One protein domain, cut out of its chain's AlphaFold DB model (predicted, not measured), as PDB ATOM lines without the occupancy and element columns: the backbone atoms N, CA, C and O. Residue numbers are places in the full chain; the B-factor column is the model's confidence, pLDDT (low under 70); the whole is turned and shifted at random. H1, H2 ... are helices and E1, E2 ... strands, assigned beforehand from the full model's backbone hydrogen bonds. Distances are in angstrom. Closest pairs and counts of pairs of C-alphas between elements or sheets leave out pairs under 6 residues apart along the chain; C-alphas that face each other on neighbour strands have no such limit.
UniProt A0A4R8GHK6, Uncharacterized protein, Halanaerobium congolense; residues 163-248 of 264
ATOM      1  N   GLY A 163     242.186 247.068 336.219       93.38
ATOM      2  CA  GLY A 163     241.692 246.894 334.858       93.38
ATOM      3  C   GLY A 163     242.239 247.998 333.977       93.38
ATOM      4  O   GLY A 163     243.458 248.003 333.787       93.38
ATOM      5  N   PRO A 164     241.405 248.899 333.433       95.69
ATOM      6  CA  PRO A 164     241.832 250.002 332.570       95.69
ATOM      7  C   PRO A 164     243.035 250.777 333.116       95.69
ATOM      8  O   PRO A 164     244.032 250.922 332.406       95.69
ATOM      9  N   ASN A 165     243.035 251.146 334.396       95.56
ATOM     10  CA  ASN A 165     244.150 251.883 334.985       95.56
ATOM     11  C   ASN A 165     245.477 251.105 334.977       95.56
ATOM     12  O   ASN A 165     246.540 251.669 334.740       95.56
ATOM     13  N   MET A 166     245.445 249.787 335.159       93.19
ATOM     14  CA  MET A 166     246.662 248.966 335.129       93.19
ATOM     15  C   MET A 166     247.039 248.492 333.721       93.19
ATOM     16  O   MET A 166     248.222 248.280 333.441       93.19
ATOM     17  N   MET A 167     246.056 248.297 332.841       91.94
ATOM     18  CA  MET A 167     246.214 247.627 331.545       91.94
ATOM     19  C   MET A 167     246.265 248.594 330.363       91.94
ATOM     20  O   MET A 167     246.943 248.306 329.378       91.94
ATOM     21  N   TRP A 168     245.520 249.694 330.435       94.81
ATOM     22  CA  TRP A 168     245.334 250.648 329.344       94.81
ATOM     23  C   TRP A 168     245.968 252.007 329.616       94.81
ATOM     24  O   TRP A 168     246.270 252.688 328.643       94.81
ATOM     25  N   ASN A 169     246.232 252.365 330.879       94.94
ATOM     26  CA  ASN A 169     246.932 253.605 331.203       94.94
ATOM     27  C   ASN A 169     248.342 253.618 330.590       94.94
ATOM     28  O   ASN A 169     249.219 252.842 330.989       94.94
ATOM     29  N   THR A 170     248.557 254.492 329.608       92.88
ATOM     30  CA  THR A 170     249.800 254.545 328.825       92.88
ATOM     31  C   THR A 170     250.938 255.301 329.497       92.88
ATOM     32  O   THR A 170     252.037 255.289 328.955       92.88
ATOM     33  N   GLU A 171     250.711 255.923 330.654       91.75
ATOM     34  CA  GLU A 171     251.735 256.689 331.382       91.75
ATOM     35  C   GLU A 171     252.010 256.140 332.781       91.75
ATOM     36  O   GLU A 171     253.137 256.194 333.266       91.75
ATOM     37  N   ASN A 172     250.992 255.574 333.429       89.06
ATOM     38  CA  ASN A 172     251.067 255.122 334.819       89.06
ATOM     39  C   ASN A 172     250.707 253.640 334.994       89.06
ATOM     40  O   ASN A 172     250.870 253.084 336.080       89.06
ATOM     41  N   GLY A 173     250.242 252.976 333.932       89.50
ATOM     42  CA  GLY A 173     249.837 251.575 333.977       89.50
ATOM     43  C   GLY A 173     251.014 250.600 334.020       89.50
ATOM     44  O   GLY A 173     252.159 250.915 333.688       89.50
ATOM     45  N   MET A 174     250.717 249.346 334.359       87.75
ATOM     46  CA  MET A 174     251.709 248.266 334.398       87.75
ATOM     47  C   MET A 174     252.356 248.032 333.027       87.75
ATOM     48  O   MET A 174     253.551 247.752 332.955       87.75
ATOM     49  N   SER A 175     251.585 248.160 331.942       82.19
ATOM     50  CA  SER A 175     252.102 248.036 330.570       82.19
ATOM     51  C   SER A 175     253.234 249.041 330.305       82.19
ATOM     52  O   SER A 175     254.307 248.662 329.828       82.19
ATOM     53  N   TYR A 176     253.035 250.298 330.718       83.38
ATOM     54  CA  TYR A 176     254.048 251.345 330.623       83.38
ATOM     55  C   TYR A 176     255.259 251.052 331.518       83.38
ATOM     56  O   TYR A 176     256.396 251.076 331.047       83.38
ATOM     57  N   MET A 177     255.033 250.687 332.787       86.19
ATOM     58  CA  MET A 177     256.119 250.359 333.725       86.19
ATOM     59  C   MET A 177     256.976 249.169 333.266       86.19
ATOM     60  O   MET A 177     258.175 249.124 333.539       86.19
ATOM     61  N   MET A 178     256.384 248.213 332.548       87.00
ATOM     62  CA  MET A 178     257.086 247.070 331.956       87.00
ATOM     63  C   MET A 178     257.792 247.409 330.630       87.00
ATOM     64  O   MET A 178     258.400 246.526 330.020       87.00
ATOM     65  N   GLY A 179     257.736 248.668 330.184       81.12
ATOM     66  CA  GLY A 179     258.387 249.149 328.966       81.12
ATOM     67  C   GLY A 179     257.782 248.576 327.687       81.12
ATOM     68  O   GLY A 179     258.481 248.448 326.680       81.12
ATOM     69  N   TRP A 180     256.513 248.167 327.719       79.88
ATOM     70  CA  TRP A 180     255.819 247.729 326.515       79.88
ATOM     71  C   TRP A 180     255.501 248.963 325.676       79.88
ATOM     72  O   TRP A 180     255.174 250.015 326.223       79.88
ATOM     73  N   SER A 181     255.642 248.861 324.352       64.88
ATOM     74  CA  SER A 181     255.423 250.006 323.468       64.88
ATOM     75  C   SER A 181     254.028 250.587 323.685       64.88
ATOM     76  O   SER A 181     253.031 249.929 323.382       64.88
ATOM     77  N   ALA A 182     253.967 251.821 324.186       72.00
ATOM     78  CA  ALA A 182     252.736 252.590 324.218       72.00
ATOM     79  C   ALA A 182     252.362 252.985 322.776       72.00
ATOM     80  O   ALA A 182     253.250 253.351 321.993       72.00
ATOM     81  N   PRO A 183     251.080 252.889 322.387       77.94
ATOM     82  CA  PRO A 183     250.611 253.494 321.148       77.94
ATOM     83  C   PRO A 183     250.885 255.007 321.153       77.94
ATOM     84  O   PRO A 183     250.934 255.624 322.214       77.94
ATOM     85  N   VAL A 184     251.072 255.602 319.973       81.31
ATOM     86  CA  VAL A 184     251.210 257.063 319.848       81.31
ATOM     87  C   VAL A 184     249.847 257.740 319.968       81.31
ATOM     88  O   VAL A 184     248.865 257.238 319.419       81.31
ATOM     89  N   GLU A 185     249.809 258.883 320.652       80.62
ATOM     90  CA  GLU A 185     248.590 259.636 320.980       80.62
ATOM     91  C   GLU A 185     247.754 259.997 319.743       80.62
ATOM     92  O   GLU A 185     246.529 259.949 319.785       80.62
ATOM     93  N   GLU A 186     248.392 260.252 318.594       86.06
ATOM     94  CA  GLU A 186     247.694 260.609 317.348       86.06
ATOM     95  C   GLU A 186     246.763 259.504 316.820       86.06
ATOM     96  O   GLU A 186     245.919 259.765 315.964       86.06
ATOM     97  N   ASN A 187     246.918 258.271 317.313       91.00
ATOM     98  CA  ASN A 187     246.052 257.147 316.968       91.00
ATOM     99  C   ASN A 187     244.834 257.013 317.897       91.00
ATOM    100  O   ASN A 187     244.049 256.083 317.707       91.00
ATOM    101  N   MET A 188     244.687 257.866 318.915       93.00
ATOM    102  CA  MET A 188     243.498 257.853 319.763       93.00
ATOM    103  C   MET A 188     242.272 258.269 318.948       93.00
ATOM    104  O   MET A 188     242.289 259.251 318.205       93.00
ATOM    105  N   MET A 189     241.187 257.520 319.111       95.50
ATOM    106  CA  MET A 189     239.883 257.899 318.591       95.50
ATOM    107  C   MET A 189     239.425 259.209 319.248       95.50
ATOM    108  O   MET A 189     239.665 259.417 320.443       95.50
ATOM    109  N   PRO A 190     238.716 260.081 318.512       94.56
ATOM    110  CA  PRO A 190     238.087 261.259 319.096       94.56
ATOM    111  C   PRO A 190     237.103 260.878 320.210       94.56
ATOM    112  O   PRO A 190     236.409 259.866 320.099       94.56
ATOM    113  N   ARG A 191     236.954 261.738 321.231       93.75
ATOM    114  CA  ARG A 191     236.011 261.538 322.353       93.75
ATOM    115  C   ARG A 191     234.621 261.096 321.896       93.75
ATOM    116  O   ARG A 191     234.047 260.200 322.497       93.75
ATOM    117  N   GLN A 192     234.097 261.698 320.828       95.44
ATOM    118  CA  GLN A 192     232.768 261.369 320.309       95.44
ATOM    119  C   GLN A 192     232.651 259.898 319.881       95.44
ATOM    120  O   GLN A 192     231.659 259.253 320.189       95.44
ATOM    121  N   GLU A 193     233.669 259.342 319.222       97.00
ATOM    122  CA  GLU A 193     233.674 257.934 318.799       97.00
ATOM    123  C   GLU A 193     233.823 256.988 320.003       97.00
ATOM    124  O   GLU A 193     233.228 255.910 320.052       97.00
ATOM    125  N   VAL A 194     234.581 257.406 321.018       97.62
ATOM    126  CA  VAL A 194     234.693 256.686 322.292       97.62
ATOM    127  C   VAL A 194     233.344 256.670 323.031       97.62
ATOM    128  O   VAL A 194     232.909 255.602 323.466       97.62
ATOM    129  N   LEU A 195     232.662 257.815 323.119       97.50
ATOM    130  CA  LEU A 195     231.330 257.939 323.719       97.50
ATOM    131  C   LEU A 195     230.300 257.087 322.967       97.50
ATOM    132  O   LEU A 195     229.576 256.320 323.591       97.50
ATOM    133  N   GLU A 196     230.302 257.111 321.632       97.69
ATOM    134  CA  GLU A 196     229.418 256.263 320.822       97.69
ATOM    135  C   GLU A 196     229.611 254.766 321.118       97.69
ATOM    136  O   GLU A 196     228.639 254.010 321.144       97.69
ATOM    137  N   ASN A 197     230.848 254.312 321.367       98.19
ATOM    138  CA  ASN A 197     231.114 252.928 321.777       98.19
ATOM    139  C   ASN A 197     230.534 252.613 323.165       98.19
ATOM    140  O   ASN A 197     229.961 251.533 323.353       98.19
ATOM    141  N   ALA A 198     230.646 253.547 324.116       98.06
ATOM    142  CA  ALA A 198     230.042 253.431 325.442       98.06
ATOM    143  C   ALA A 198     228.508 253.360 325.355       98.06
ATOM    144  O   ALA A 198     227.905 252.426 325.883       98.06
ATOM    145  N   GLU A 199     227.880 254.282 324.622       97.56
ATOM    146  CA  GLU A 199     226.427 254.352 324.434       97.56
ATOM    147  C   GLU A 199     225.875 253.097 323.750       97.56
ATOM    148  O   GLU A 199     224.846 252.558 324.160       97.56
ATOM    149  N   LYS A 200     226.576 252.567 322.738       98.06
ATOM    150  CA  LYS A 200     226.195 251.302 322.086       98.06
ATOM    151  C   LYS A 200     226.200 250.135 323.061       98.06
ATOM    152  O   LYS A 200     225.321 249.272 322.995       98.06
ATOM    153  N   PHE A 201     227.214 250.075 323.922       97.12
ATOM    154  CA  PHE A 201     227.300 249.051 324.952       97.12
ATOM    155  C   PHE A 201     226.170 249.217 325.972       97.12
ATOM    156  O   PHE A 201     225.503 248.233 326.284       97.12
ATOM    157  N   ALA A 202     225.907 250.441 326.428       96.31
ATOM    158  CA  ALA A 202     224.838 250.752 327.373       96.31
ATOM    159  C   ALA A 202     223.452 250.375 326.823       96.31
ATOM    160  O   ALA A 202     222.722 249.613 327.455       96.31
ATOM    161  N   GLN A 203     223.149 250.762 325.576       95.75
ATOM    162  CA  GLN A 203     221.905 250.404 324.889       95.75
ATOM    163  C   GLN A 203     221.707 248.886 324.787       95.75
ATOM    164  O   GLN A 203     220.590 248.394 324.920       95.75
ATOM    165  N   ALA A 204     222.777 248.128 324.540       96.88
ATOM    166  CA  ALA A 204     222.710 246.670 324.448       96.88
ATOM    167  C   ALA A 204     222.520 245.971 325.809       96.88
ATOM    168  O   ALA A 204     222.262 244.766 325.831       96.88
ATOM    169  N   ASN A 205     222.671 246.699 326.919       95.06
ATOM    170  CA  ASN A 205     222.602 246.189 328.288       95.06
ATOM    171  C   ASN A 205     221.554 246.928 329.150       95.06
ATOM    172  O   ASN A 205     221.570 246.776 330.369       95.06
ATOM    173  N   ASP A 206     220.643 247.680 328.522       93.94
ATOM    174  CA  ASP A 206     219.507 248.360 329.157       93.94
ATOM    175  C   ASP A 206     219.888 249.390 330.250       93.94
ATOM    176  O   ASP A 206     219.208 249.501 331.272       93.94
ATOM    177  N   PHE A 207     220.955 250.168 330.030       95.56
ATOM    178  CA  PHE A 207     221.333 251.320 330.867       95.56
ATOM    179  C   PHE A 207     221.806 252.511 330.011       95.56
ATOM    180  O   PHE A 207     221.837 252.416 328.781       95.56
ATOM    181  N   MET A 208     222.145 253.640 330.642       96.88
ATOM    182  CA  MET A 208     222.532 254.898 329.989       96.88
ATOM    183  C   MET A 208     223.976 255.306 330.321       96.88
ATOM    184  O   MET A 208     224.542 254.876 331.324       96.88
ATOM    185  N   ILE A 209     224.574 256.148 329.478       97.06
ATOM    186  CA  ILE A 209     225.851 256.819 329.757       97.06
ATOM    187  C   ILE A 209     225.557 258.270 330.107       97.06
ATOM    188  O   ILE A 209     224.790 258.922 329.398       97.06
ATOM    189  N   GLU A 210     226.155 258.757 331.187       93.50
ATOM    190  CA  GLU A 210     226.174 260.184 331.500       93.50
ATOM    191  C   GLU A 210     227.326 260.829 330.725       93.50
ATOM    192  O   GLU A 210     228.386 260.221 330.553       93.50
ATOM    193  N   ASP A 211     227.154 262.070 330.264       84.62
ATOM    194  CA  ASP A 211     228.231 262.831 329.606       84.62
ATOM    195  C   ASP A 211     229.244 263.387 330.633       84.62
ATOM    196  O   ASP A 211     229.745 264.502 330.512       84.62
ATOM    197  N   GLU A 212     229.532 262.587 331.659       87.38
ATOM    198  CA  GLU A 212     230.440 262.844 332.772       87.38
ATOM    199  C   GLU A 212     231.571 261.808 332.793       87.38
ATOM    200  O   GLU A 212     231.488 260.735 332.184       87.38
ATOM    201  N   GLY A 213     232.643 262.130 333.516       89.69
ATOM    202  CA  GLY A 213     233.837 261.305 333.649       89.69
ATOM    203  C   GLY A 213     235.072 261.956 333.032       89.69
ATOM    204  O   GLY A 213     235.090 263.150 332.732       89.69
ATOM    205  N   HIS A 214     236.130 261.166 332.849       95.38
ATOM    206  CA  HIS A 214     237.473 261.688 332.581       95.38
ATOM    207  C   HIS A 214     238.171 260.942 331.449       95.38
ATOM    208  O   HIS A 214     238.059 259.719 331.304       95.38
ATOM    209  N   GLN A 215     238.944 261.688 330.660       95.38
ATOM    210  CA  GLN A 215     239.990 261.092 329.837       95.38
ATOM    211  C   GLN A 215     241.137 260.677 330.749       95.38
ATOM    212  O   GLN A 215     241.556 261.467 331.585       95.38
ATOM    213  N   PHE A 216     241.703 259.501 330.527       96.00
ATOM    214  CA  PHE A 216     242.972 259.051 331.094       96.00
ATOM    215  C   PHE A 216     243.954 258.752 329.950       96.00
ATOM    216  O   PHE A 216     243.532 258.627 328.792       96.00
ATOM    217  N   PRO A 217     245.262 258.599 330.218       94.88
ATOM    218  CA  PRO A 217     246.212 258.212 329.184       94.88
ATOM    219  C   PRO A 217     245.802 256.885 328.525       94.88
ATOM    220  O   PRO A 217     245.918 255.818 329.115       94.88
ATOM    221  N   GLY A 218     245.294 256.947 327.292       94.81
ATOM    222  CA  GLY A 218     244.919 255.786 326.481       94.81
ATOM    223  C   GLY A 218     243.488 255.249 326.618       94.81
ATOM    224  O   GLY A 218     243.145 254.299 325.906       94.81
ATOM    225  N   TYR A 219     242.634 255.830 327.462       96.88
ATOM    226  CA  TYR A 219     241.227 255.424 327.600       96.88
ATOM    227  C   TYR A 219     240.358 256.547 328.188       96.88
ATOM    228  O   TYR A 219     240.873 257.516 328.728       96.88
ATOM    229  N   TYR A 220     239.037 256.422 328.088       97.75
ATOM    230  CA  TYR A 220     238.085 257.252 328.838       97.75
ATOM    231  C   TYR A 220     237.343 256.396 329.850       97.75
ATOM    232  O   TYR A 220     237.071 255.232 329.556       97.75
ATOM    233  N   THR A 221     236.957 256.980 330.978       97.81
ATOM    234  CA  THR A 221     235.963 256.406 331.890       97.81
ATOM    235  C   THR A 221     234.762 257.334 331.948       97.81
ATOM    236  O   THR A 221     234.930 258.528 332.181       97.81
ATOM    237  N   PHE A 222     233.571 256.779 331.733       97.44
ATOM    238  CA  PHE A 222     232.291 257.482 331.784       97.44
ATOM    239  C   PHE A 222     231.441 256.951 332.929       97.44
ATOM    240  O   PHE A 222     231.479 255.748 333.223       97.44
ATOM    241  N   HIS A 223     230.640 257.822 333.532       96.69
ATOM    242  CA  HIS A 223     229.631 257.405 334.497       96.69
ATOM    243  C   HIS A 223     228.471 256.692 333.776       96.69
ATOM    244  O   HIS A 223     228.132 256.990 332.627       96.69
ATOM    245  N   THR A 224     227.888 255.690 334.431       96.56
ATOM    246  CA  THR A 224     226.713 254.967 333.927       96.56
ATOM    247  C   THR A 224     225.493 255.346 334.740       96.56
ATOM    248  O   THR A 224     225.581 255.409 335.962       96.56
ATOM    249  N   ALA A 225     224.338 255.477 334.098       95.81
ATOM    250  CA  ALA A 225     223.073 255.778 334.756       95.81
ATOM    251  C   ALA A 225     221.998 254.725 334.482       95.81
ATOM    252  O   ALA A 225     222.013 254.032 333.460       95.81
ATOM    253  N   ASP A 226     221.039 254.621 335.400       92.94
ATOM    254  CA  ASP A 226     219.780 253.940 335.123       92.94
ATOM    255  C   ASP A 226     218.886 254.778 334.186       92.94
ATOM    256  O   ASP A 226     219.200 255.901 333.796       92.94
ATOM    257  N   THR A 227     217.729 254.239 333.799       89.19
ATOM    258  CA  THR A 227     216.780 254.944 332.918       89.19
ATOM    259  C   THR A 227     216.044 256.111 333.590       89.19
ATOM    260  O   THR A 227     215.167 256.705 332.964       89.19
ATOM    261  N   ASN A 228     216.311 256.379 334.869       89.75
ATOM    262  CA  ASN A 228     215.763 257.503 335.625       89.75
ATOM    263  C   ASN A 228     216.832 258.577 335.889       89.75
ATOM    264  O   ASN A 228     216.609 259.421 336.755       89.75
ATOM    265  N   ASP A 229     217.957 258.525 335.168       89.00
ATOM    266  CA  ASP A 229     219.096 259.436 335.296       89.00
ATOM    267  C   ASP A 229     219.759 259.399 336.689       89.00
ATOM    268  O   ASP A 229     220.269 260.408 337.167       89.00
ATOM    269  N   ASN A 230     219.742 258.243 337.368       92.12
ATOM    270  CA  ASN A 230     220.549 258.044 338.574       92.12
ATOM    271  C   ASN A 230     221.875 257.380 338.209       92.12
ATOM    272  O   ASN A 230     221.857 256.284 337.639       92.12
ATOM    273  N   THR A 231     223.002 257.957 338.627       95.06
ATOM    274  CA  THR A 231     224.316 257.319 338.511       95.06
ATOM    275  C   THR A 231     224.323 255.961 339.224       95.06
ATOM    276  O   THR A 231     223.859 255.808 340.353       95.06
ATOM    277  N   THR A 232     224.861 254.945 338.555       94.38
ATOM    278  CA  THR A 232     224.887 253.536 338.991       94.38
ATOM    279  C   THR A 232     226.291 252.945 339.043       94.38
ATOM    280  O   THR A 232     226.490 251.887 339.638       94.38
ATOM    281  N   GLY A 233     227.274 253.605 338.431       95.00
ATOM    282  CA  GLY A 233     228.644 253.119 338.354       95.00
ATOM    283  C   GLY A 233     229.406 253.792 337.225       95.00
ATOM    284  O   GLY A 233     229.164 254.955 336.908       95.00
ATOM    285  N   MET A 234     230.334 253.054 336.622       97.06
ATOM    286  CA  MET A 234     231.139 253.537 335.507       97.06
ATOM    287  C   MET A 234     231.511 252.425 334.526       97.06
ATOM    288  O   MET A 234     231.479 251.224 334.824       97.06
ATOM    289  N   LEU A 235     231.916 252.835 333.329       97.56
ATOM    290  CA  LEU A 235     232.586 251.986 332.353       97.56
ATOM    291  C   LEU A 235     233.776 252.720 331.749       97.56
ATOM    292  O   LEU A 235     233.762 253.942 331.651       97.56
ATOM    293  N   SER A 236     234.777 251.973 331.298       98.31
ATOM    294  CA  SER A 236     235.905 252.533 330.559       98.31
ATOM    295  C   SER A 236     235.918 252.059 329.115       98.31
ATOM    296  O   SER A 236     235.540 250.929 328.814       98.31
ATOM    297  N   VAL A 237     236.406 252.897 328.209       98.44
ATOM    298  CA  VAL A 237     236.571 252.580 326.792       98.44
ATOM    299  C   VAL A 237     238.008 252.856 326.388       98.44
ATOM    300  O   VAL A 237     238.499 253.975 326.517       98.44
ATOM    301  N   ASN A 238     238.690 251.837 325.877       97.44
ATOM    302  CA  ASN A 238     240.041 251.978 325.357       97.44
ATOM    303  C   ASN A 238     240.046 252.896 324.122       97.44
ATOM    304  O   ASN A 238     239.441 252.564 323.098       97.44
ATOM    305  N   SER A 239     240.780 254.007 324.185       96.94
ATOM    306  CA  SER A 239     240.750 255.053 323.154       96.94
ATOM    307  C   SER A 239     241.455 254.663 321.856       96.94
ATOM    308  O   SER A 239     241.342 255.384 320.878       96.94
ATOM    309  N   TYR A 240     242.157 253.531 321.804       95.44
ATOM    310  CA  TYR A 240     242.815 253.046 320.584       95.44
ATOM    311  C   TYR A 240     242.031 251.940 319.872       95.44
ATOM    312  O   TYR A 240     242.230 251.706 318.683       95.44
ATOM    313  N   THR A 241     241.187 251.209 320.603       95.75
ATOM    314  CA  THR A 241     240.553 249.977 320.102       95.75
ATOM    315  C   THR A 241     239.031 249.977 320.185       95.75
ATOM    316  O   THR A 241     238.403 249.124 319.563       95.75
ATOM    317  N   GLY A 242     238.429 250.875 320.970       96.88
ATOM    318  CA  GLY A 242     236.985 250.900 321.227       96.88
ATOM    319  C   GLY A 242     236.512 249.786 322.150       96.88
ATOM    320  O   GLY A 242     235.310 249.595 322.326       96.88
ATOM    321  N   GLN A 243     237.439 249.034 322.751       98.00
ATOM    322  CA  GLN A 243     237.089 248.002 323.713       98.00
ATOM    323  C   GLN A 243     236.462 248.631 324.959       98.00
ATOM    324  O   GLN A 243     237.082 249.474 325.603       98.00
ATOM    325  N   VAL A 244     235.264 248.167 325.320       98.25
ATOM    326  CA  VAL A 244     234.540 248.592 326.524       98.25
ATOM    327  C   VAL A 244     234.841 247.647 327.691       98.25
ATOM    328  O   VAL A 244     234.818 246.423 327.535       98.25
ATOM    329  N   TRP A 245     235.101 248.218 328.863       97.94
ATOM    330  CA  TRP A 245     235.271 247.544 330.145       97.94
ATOM    331  C   TRP A 245     234.227 248.070 331.129       97.94
ATOM    332  O   TRP A 245     234.331 249.190 331.615       97.94
ATOM    333  N   TYR A 246     233.211 247.262 331.426       95.88
ATOM    334  CA  TYR A 246     232.190 247.622 332.411       95.88
ATOM    335  C   TYR A 246     232.634 247.236 333.828       95.88
ATOM    336  O   TYR A 246     232.987 246.075 334.066       95.88
ATOM    337  N   HIS A 247     232.598 248.182 334.770       93.56
ATOM    338  CA  HIS A 247     233.091 248.006 336.143       93.56
ATOM    339  C   HIS A 247     232.069 247.316 337.055       93.56
ATOM    340  O   HIS A 247     231.610 247.840 338.064       93.56
ATOM    341  N   ASN A 248     231.713 246.077 336.717       87.44
ATOM    342  CA  ASN A 248     230.659 245.311 337.394       87.44
ATOM    343  C   ASN A 248     231.066 244.660 338.733       87.44
ATOM    344  O   ASN A 248     230.351 243.790 339.239       87.44
TER     345      ASN A 248
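What this domain is: This is residues 163 to 248 of the 264 residues of an uncharacterized protein of Halanaerobium congolense (UniProt A0A4R8GHK6). A strongly twisted sheet of four strands, E1 to E4, has one long helix, H3, packed over one of its faces, while two one-turn helices, H1 and H2, lead away from one end of the sheet and a long link, residues 178 to 190, arches back from H2 to H3. That end piece and the E2 to E3 turn at the opposite end make the length. The printed part has 86 residues, in the order H1 H2 H3 E1 E2 E3 E4; the sheet's order is E1 - E2 - E3 - E4, antiparallel throughout, and the class is mixed, helices and strands. It is compact by its radius of gyration of the C-alphas, 13.1 A, yet elongated in outline, spanning 44 by 22 by 19 A.

Where its parts are: Find C-alpha 164 at (241.832, 250.002, 332.570), where H1, residues 164 to 167, begins; it is 5.1 A long. H2 follows at residues 174 to 177, 4.9 A long. Go on to C-alpha 191 at (236.011, 261.538, 322.353); from there H3 runs 20.1 A to residue 204. Then come E1, residues 208 to 216, 20.9 A long, which bends by 70 degrees at residue 211; E2, residues 219 to 225, 19.5 A; and E3, residues 231 to 238, 21.2 A. E4, residues 244 to 246, is 6.4 A long and ends at C-alpha 246, (232.190, 247.622, 332.411).

How they stand to each other: Begin with the sheet, a meander, each strand the antiparallel neighbour of the one before; its edge strands are E1 and E4. In the hairpin of E1 and E2, at 153 degrees, look at N 208 and O 225, 2.8 A apart and within hydrogen-bond range. In the hairpin of E2 and E3, at 156 degrees, N 222 and O 235 are within range at 2.8 A; in that of E3 and E4, at 150 degrees, N 245 and O 236 are at 2.7 A. H3 is on one face of this sheet, making two layers, a helix layer and a sheet layer; its closest C-alphas to E1 are Ala 202 and Met 208, 5.4 A, and to E3 Val 194 and Val 237, 6.4 A. H1 only grazes the sheet with residues 164 to 167. H1 and H2 touch only at the corner by their link, closest at the C-alphas of Met 166 and Met 174, 5.1 A. H2 is not on the sheet and is apart from H3. Every O i to N i+4 pair in H3 is within hydrogen-bond range; H1 and H2 are too short for such a pair.

The domain as a whole: The C-alphas farthest apart are those of Gly 179 and Asn 228, 43.9 A. The printed part has no cut. The link from H2 to H3 is long, with 13 residues. The mean pLDDT of the printed part is 92.7, and residue 181 alone is under 70.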